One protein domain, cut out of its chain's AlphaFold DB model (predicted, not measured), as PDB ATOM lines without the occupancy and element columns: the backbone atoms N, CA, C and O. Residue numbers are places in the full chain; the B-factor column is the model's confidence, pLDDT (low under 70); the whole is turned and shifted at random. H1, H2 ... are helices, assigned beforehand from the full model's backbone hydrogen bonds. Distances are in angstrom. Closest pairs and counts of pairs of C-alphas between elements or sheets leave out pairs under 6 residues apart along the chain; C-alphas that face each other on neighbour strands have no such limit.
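Overview. This is residues 249 to 297 of the 474 residues of the protein "DUF3883 domain-containing protein" of Nocardioides sp. GY 10113 (UniProt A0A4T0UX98). Four short helices make a loose ring, H1, H2, H3 and H4 in turn, with few contacts between them. H4, the longest, begins near the start of H2 and runs out to one end of the domain, where Gly 297 lies. The printed part has 49 residues, with four named helices in the order H1, H2, H3, H4 and no named strand; the class is all helix. The whole is compact, with a radius of gyration of the C-alphas of 10.6 A, and spans 28 by 24 by 18 A.

Arrangement. H4, residues 284 to 295, is close to but not clearly touching H3, residues 274 to 281; their closest C-alphas, those of Thr 287 and Cys 281, are 5.6 A apart. These two run the same way at a steep tilt of 63 degrees. H3 and H2, residues 258 to 266, touch, with the closest C-alphas those of Gly 274 and Glu 262 at 5.2 A, and run opposite ways at a steep tilt of 67 degrees. H2 and H4 are close but not clearly touching: their closest C-alphas, those of Ala 258 and Trp 284, are 6.3 A apart. H1, residues 249 to 252, is close to but not clearly touching H2, where the closest C-alphas, Tyr 249 and Tyr 261, are 6.5 A apart. H1 and H3 are apart. In H2, H3 and H4 every O i to N i+4 pair is within hydrogen-bond range; H1 is too short for such a pair.

Along the chain. H4 is 16.8 A long and ends at C-alpha 295 (90.443, 75.064, 89.517). H2 measures 12.7 A, H3 10.2 A and H1 5.3 A, beginning at C-alpha 249 (102.108, 69.210, 87.732).

Size, cuts and confidence. The C-alphas of Asp 267 and Gly 297 are the two farthest apart, at 28.7 A. The printed part has no cut; the links H1 to H2 and H3 to H4 are tight and H2 to H3 is short. The mean pLDDT of the printed part is 77.8, with residues 254, 269, 275 and 295 to 297 under 70.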
ATOM      1  N   TYR A 249     100.767  69.158  87.145       89.75
ATOM      2  CA  TYR A 249     102.108  69.210  87.732       89.75
ATOM      3  C   TYR A 249     102.113  69.760  89.167       89.75
ATOM      4  O   TYR A 249     102.773  69.192  90.041       89.75
ATOM      5  N   LEU A 250     101.386  70.853  89.427       84.69
ATOM      6  CA  LEU A 250     101.327  71.499  90.744       84.69
ATOM      7  C   LEU A 250     100.751  70.576  91.823       84.69
ATOM      8  O   LEU A 250     101.193  70.638  92.965       84.69
ATOM      9  N   GLN A 251      99.812  69.696  91.465       82.25
ATOM     10  CA  GLN A 251      99.231  68.714  92.385       82.25
ATOM     11  C   GLN A 251     100.205  67.582  92.761       82.25
ATOM     12  O   GLN A 251     100.010  66.910  93.772       82.25
ATOM     13  N   GLN A 252     101.258  67.366  91.968       79.88
ATOM     14  CA  GLN A 252     102.218  66.269  92.146       79.88
ATOM     15  C   GLN A 252     103.563  66.731  92.728       79.88
ATOM     16  O   GLN A 252     104.361  65.904  93.172       79.88
ATOM     17  N   ALA A 253     103.844  68.036  92.708       81.50
ATOM     18  CA  ALA A 253     105.128  68.597  93.107       81.50
ATOM     19  C   ALA A 253     105.070  69.245  94.499       81.50
ATOM     20  O   ALA A 253     104.353  70.214  94.710       81.50
ATOM     21  N   ASP A 254     105.925  68.782  95.415       67.00
ATOM     22  CA  ASP A 254     106.064  69.348  96.769       67.00
ATOM     23  C   ASP A 254     106.649  70.781  96.752       67.00
ATOM     24  O   ASP A 254     106.324  71.637  97.572       67.00
ATOM     25  N   ARG A 255     107.505  71.085  95.760       73.88
ATOM     26  CA  ARG A 255     108.068  72.427  95.515       73.88
ATOM     27  C   ARG A 255     108.043  72.758  94.016       73.88
ATOM     28  O   ARG A 255     109.026  72.494  93.317       73.88
ATOM     29  N   PRO A 256     106.937  73.313  93.493       79.19
ATOM     30  CA  PRO A 256     106.769  73.505  92.059       79.19
ATOM     31  C   PRO A 256     107.651  74.630  91.506       79.19
ATOM     32  O   PRO A 256     107.654  75.758  92.000       79.19
ATOM     33  N   THR A 257     108.380  74.344  90.428       83.38
ATOM     34  CA  THR A 257     109.220  75.325  89.720       83.38
ATOM     35  C   THR A 257     109.062  75.182  88.208       83.38
ATOM     36  O   THR A 257     108.726  74.108  87.719       83.38
ATOM     37  N   ALA A 258     109.353  76.243  87.446       78.69
ATOM     38  CA  ALA A 258     109.290  76.196  85.980       78.69
ATOM     39  C   ALA A 258     110.240  75.140  85.384       78.69
ATOM     40  O   ALA A 258     109.878  74.432  84.447       78.69
ATOM     41  N   ALA A 259     111.442  75.008  85.956       82.62
ATOM     42  CA  ALA A 259     112.405  73.983  85.558       82.62
ATOM     43  C   ALA A 259     111.904  72.569  85.902       82.62
ATOM     44  O   ALA A 259     112.059  71.649  85.103       82.62
ATOM     45  N   GLY A 260     111.253  72.411  87.060       80.19
ATOM     46  CA  GLY A 260     110.629  71.151  87.457       80.19
ATOM     47  C   GLY A 260     109.457  70.755  86.554       80.19
ATOM     48  O   GLY A 260     109.354  69.587  86.197       80.19
ATOM     49  N   TYR A 261     108.637  71.715  86.112       87.50
ATOM     50  CA  TYR A 261     107.585  71.476  85.118       87.50
ATOM     51  C   TYR A 261     108.165  70.997  83.786       87.50
ATOM     52  O   TYR A 261     107.678  70.030  83.211       87.50
ATOM     53  N   GLU A 262     109.228  71.642  83.296       86.12
ATOM     54  CA  GLU A 262     109.850  71.253  82.029       86.12
ATOM     55  C   GLU A 262     110.413  69.828  82.080       86.12
ATOM     56  O   GLU A 262     110.299  69.081  81.111       86.12
ATOM     57  N   GLN A 263     110.978  69.427  83.219       82.56
ATOM     58  CA  GLN A 263     111.439  68.059  83.427       82.56
ATOM     59  C   GLN A 263     110.267  67.070  83.511       82.56
ATOM     60  O   GLN A 263     110.297  66.038  82.853       82.56
ATOM     61  N   TRP A 264     109.206  67.421  84.238       87.38
ATOM     62  CA  TRP A 264     107.984  66.623  84.382       87.38
ATOM     63  C   TRP A 264     107.210  66.433  83.064       87.38
ATOM     64  O   TRP A 264     106.610  65.377  82.850       87.38
ATOM     65  N   ALA A 265     107.234  67.434  82.180       86.88
ATOM     66  CA  ALA A 265     106.557  67.413  80.886       86.88
ATOM     67  C   ALA A 265     107.289  66.551  79.845       86.88
ATOM     68  O   ALA A 265     106.648  66.000  78.958       86.88
ATOM     69  N   ARG A 266     108.619  66.398  79.946       79.62
ATOM     70  CA  ARG A 266     109.405  65.570  79.007       79.62
ATOM     71  C   ARG A 266     109.025  64.094  79.050       79.62
ATOM     72  O   ARG A 266     109.092  63.432  78.020       79.62
ATOM     73  N   ASP A 267     108.600  63.616  80.213       78.75
ATOM     74  CA  ASP A 267     108.231  62.216  80.428       78.75
ATOM     75  C   ASP A 267     106.731  61.952  80.181       78.75
ATOM     76  O   ASP A 267     106.242  60.852  80.445       78.75
ATOM     77  N   ARG A 268     105.978  62.946  79.681       79.62
ATOM     78  CA  ARG A 268     104.531  62.857  79.437       79.62
ATOM     79  C   ARG A 268     104.194  63.087  77.977       79.62
ATOM     80  O   ARG A 268     104.433  64.158  77.421       79.62
ATOM     81  N   ASP A 269     103.581  62.076  77.373       69.88
ATOM     82  CA  ASP A 269     103.114  62.180  76.000       69.88
ATOM     83  C   ASP A 269     101.988  63.216  75.901       69.88
ATOM     84  O   ASP A 269     101.024  63.201  76.670       69.88
ATOM     85  N   GLY A 270     102.150  64.157  74.975       73.94
ATOM     86  CA  GLY A 270     101.223  65.265  74.800       73.94
ATOM     87  C   GLY A 270     101.319  66.387  75.839       73.94
ATOM     88  O   GLY A 270     100.430  67.220  75.843       73.94
ATOM     89  N   ALA A 271     102.343  66.495  76.690       78.69
ATOM     90  CA  ALA A 271     102.495  67.699  77.518       78.69
ATOM     91  C   ALA A 271     103.089  68.879  76.705       78.69
ATOM     92  O   ALA A 271     104.023  68.680  75.919       78.69
ATOM     93  N   PRO A 272     102.601  70.129  76.862       82.88
ATOM     94  CA  PRO A 272     103.217  71.284  76.219       82.88
ATOM     95  C   PRO A 272     104.588  71.587  76.835       82.88
ATOM     96  O   PRO A 272     104.806  71.455  78.036       82.88
ATOM     97  N   SER A 273     105.526  72.058  76.009       81.19
ATOM     98  CA  SER A 273     106.842  72.465  76.510       81.19
ATOM     99  C   SER A 273     106.736  73.673  77.450       81.19
ATOM    100  O   SER A 273     105.851  74.518  77.289       81.19
ATOM    101  N   GLY A 274     107.694  73.836  78.370       76.62
ATOM    102  CA  GLY A 274     107.773  75.037  79.216       76.62
ATOM    103  C   GLY A 274     107.827  76.342  78.404       76.62
ATOM    104  O   GLY A 274     107.247  77.354  78.798       76.62
ATOM    105  N   GLY A 275     108.435  76.305  77.212       67.94
ATOM    106  CA  GLY A 275     108.413  77.418  76.259       67.94
ATOM    107  C   GLY A 275     107.013  77.716  75.706       67.94
ATOM    108  O   GLY A 275     106.631  78.882  75.606       67.94
ATOM    109  N   THR A 276     106.227  76.679  75.404       78.12
ATOM    110  CA  THR A 276     104.826  76.794  74.963       78.12
ATOM    111  C   THR A 276     103.951  77.386  76.067       78.12
ATOM    112  O   THR A 276     103.201  78.325  75.804       78.12
ATOM    113  N   VAL A 277     104.103  76.912  77.307       79.56
ATOM    114  CA  VAL A 277     103.385  77.448  78.474       79.56
ATOM    115  C   VAL A 277     103.736  78.917  78.703       79.56
ATOM    116  O   VAL A 277     102.841  79.748  78.818       79.56
ATOM    117  N   ARG A 278     105.021  79.285  78.674       76.19
ATOM    118  CA  ARG A 278     105.449  80.684  78.840       76.19
ATOM    119  C   ARG A 278     104.884  81.605  77.756       76.19
ATOM    120  O   ARG A 278     104.498  82.732  78.053       76.19
ATOM    121  N   LEU A 279     104.829  81.134  76.507       70.44
ATOM    122  CA  LEU A 279     104.272  81.895  75.384       70.44
ATOM    123  C   LEU A 279     102.756  82.106  75.517       70.44
ATOM    124  O   LEU A 279     102.259  83.170  75.157       70.44
ATOM    125  N   ARG A 280     102.022  81.098  76.009       78.81
ATOM    126  CA  ARG A 280     100.552  81.117  76.115       78.81
ATOM    127  C   ARG A 280     100.032  81.733  77.415       78.81
ATOM    128  O   ARG A 280      98.964  82.340  77.402       78.81
ATOM    129  N   CYS A 281     100.767  81.580  78.514       78.19
ATOM    130  CA  CYS A 281     100.312  81.903  79.867       78.19
ATOM    131  C   CYS A 281     101.125  83.017  80.548       78.19
ATOM    132  O   CYS A 281     100.657  83.588  81.526       78.19
ATOM    133  N   GLY A 282     102.304  83.386  80.031       77.06
ATOM    134  CA  GLY A 282     103.121  84.469  80.586       77.06
ATOM    135  C   GLY A 282     104.163  84.000  81.607       77.06
ATOM    136  O   GLY A 282     104.820  82.974  81.425       77.06
ATOM    137  N   LYS A 283     104.415  84.801  82.652       76.31
ATOM    138  CA  LYS A 283     105.440  84.485  83.667       76.31
ATOM    139  C   LYS A 283     104.984  83.315  84.546       76.31
ATOM    140  O   LYS A 283     103.807  83.207  84.862       76.31
ATOM    141  N   TRP A 284     105.931  82.496  85.016       80.50
ATOM    142  CA  TRP A 284     105.644  81.290  85.811       80.50
ATOM    143  C   TRP A 284     104.757  81.556  87.033       80.50
ATOM    144  O   TRP A 284     103.764  80.867  87.219       80.50
ATOM    145  N   ILE A 285     105.064  82.587  87.825       71.62
ATOM    146  CA  ILE A 285     104.277  82.924  89.022       71.62
ATOM    147  C   ILE A 285     102.820  83.287  88.693       71.62
ATOM    148  O   ILE A 285     101.911  82.920  89.428       71.62
ATOM    149  N   GLU A 286     102.593  83.940  87.552       75.31
ATOM    150  CA  GLU A 286     101.254  84.281  87.060       75.31
ATOM    151  C   GLU A 286     100.545  83.030  86.535       75.31
ATOM    152  O   GLU A 286      99.386  82.810  86.845       75.31
ATOM    153  N   THR A 287     101.265  82.156  85.825       84.19
ATOM    154  CA  THR A 287     100.734  80.876  85.328       84.19
ATOM    155  C   THR A 287     100.284  79.960  86.470       84.19
ATOM    156  O   THR A 287      99.246  79.319  86.357       84.19
ATOM    157  N   VAL A 288     101.035  79.913  87.576       79.44
ATOM    158  CA  VAL A 288     100.660  79.150  88.779       79.44
ATOM    159  C   VAL A 288      99.395  79.725  89.415       79.44
ATOM    160  O   VAL A 288      98.481  78.969  89.734       79.44
ATOM    161  N   SER A 289      99.311  81.052  89.549       73.44
ATOM    162  CA  SER A 289      98.103  81.721  90.045       73.44
ATOM    163  C   SER A 289      96.896  81.427  89.150       73.44
ATOM    164  O   SER A 289      95.852  81.016  89.645       73.44
ATOM    165  N   ASP A 290      97.057  81.570  87.834       76.81
ATOM    166  CA  ASP A 290      96.010  81.336  86.839       76.81
ATOM    167  C   ASP A 290      95.541  79.870  86.821       76.81
ATOM    168  O   ASP A 290      94.364  79.602  86.588       76.81
ATOM    169  N   ALA A 291      96.441  78.914  87.077       80.62
ATOM    170  CA  ALA A 291      96.109  77.493  87.153       80.62
ATOM    171  C   ALA A 291      95.229  77.171  88.376       80.62
ATOM    172  O   ALA A 291      94.239  76.456  88.238       80.62
ATOM    173  N   TYR A 292      95.520  77.745  89.549       76.44
ATOM    174  CA  TYR A 292      94.653  77.601  90.729       76.44
ATOM    175  C   TYR A 292      93.332  78.375  90.589       76.44
ATOM    176  O   TYR A 292      92.277  77.920  91.036       76.44
ATOM    177  N   SER A 293      93.353  79.530  89.920       73.06
ATOM    178  CA  SER A 293      92.144  80.281  89.562       73.06
ATOM    179  C   SER A 293      91.234  79.510  88.591       73.06
ATOM    180  O   SER A 293      90.011  79.629  88.676       73.06
ATOM    181  N   LEU A 294      91.808  78.674  87.712       72.94
ATOM    182  CA  LEU A 294      91.061  77.761  86.834       72.94
ATOM    183  C   LEU A 294      90.343  76.671  87.633       72.94
ATOM    184  O   LEU A 294      89.178  76.390  87.367       72.94
ATOM    185  N   GLU A 295      91.015  76.088  88.629       69.50
ATOM    186  CA  GLU A 295      90.443  75.064  89.517       69.50
ATOM    187  C   GLU A 295      89.296  75.615  90.382       69.50
ATOM    188  O   GLU A 295      88.305  74.930  90.628       69.50
ATOM    189  N   THR A 296      89.396  76.882  90.792       66.25
ATOM    190  CA  THR A 296      88.410  77.567  91.647       66.25
ATOM    191  C   THR A 296      87.293  78.283  90.868       66.25
ATOM    192  O   THR A 296      86.423  78.915  91.472       66.25
ATOM    193  N   GLY A 297      87.271  78.167  89.534       55.91
ATOM    194  CA  GLY A 297      86.198  78.684  88.675       55.91
ATOM    195  C   GLY A 297      86.180  80.206  88.474       55.91
ATOM    196  O   GLY A 297      85.186  80.729  87.981       55.91
TER     197      GLY A 297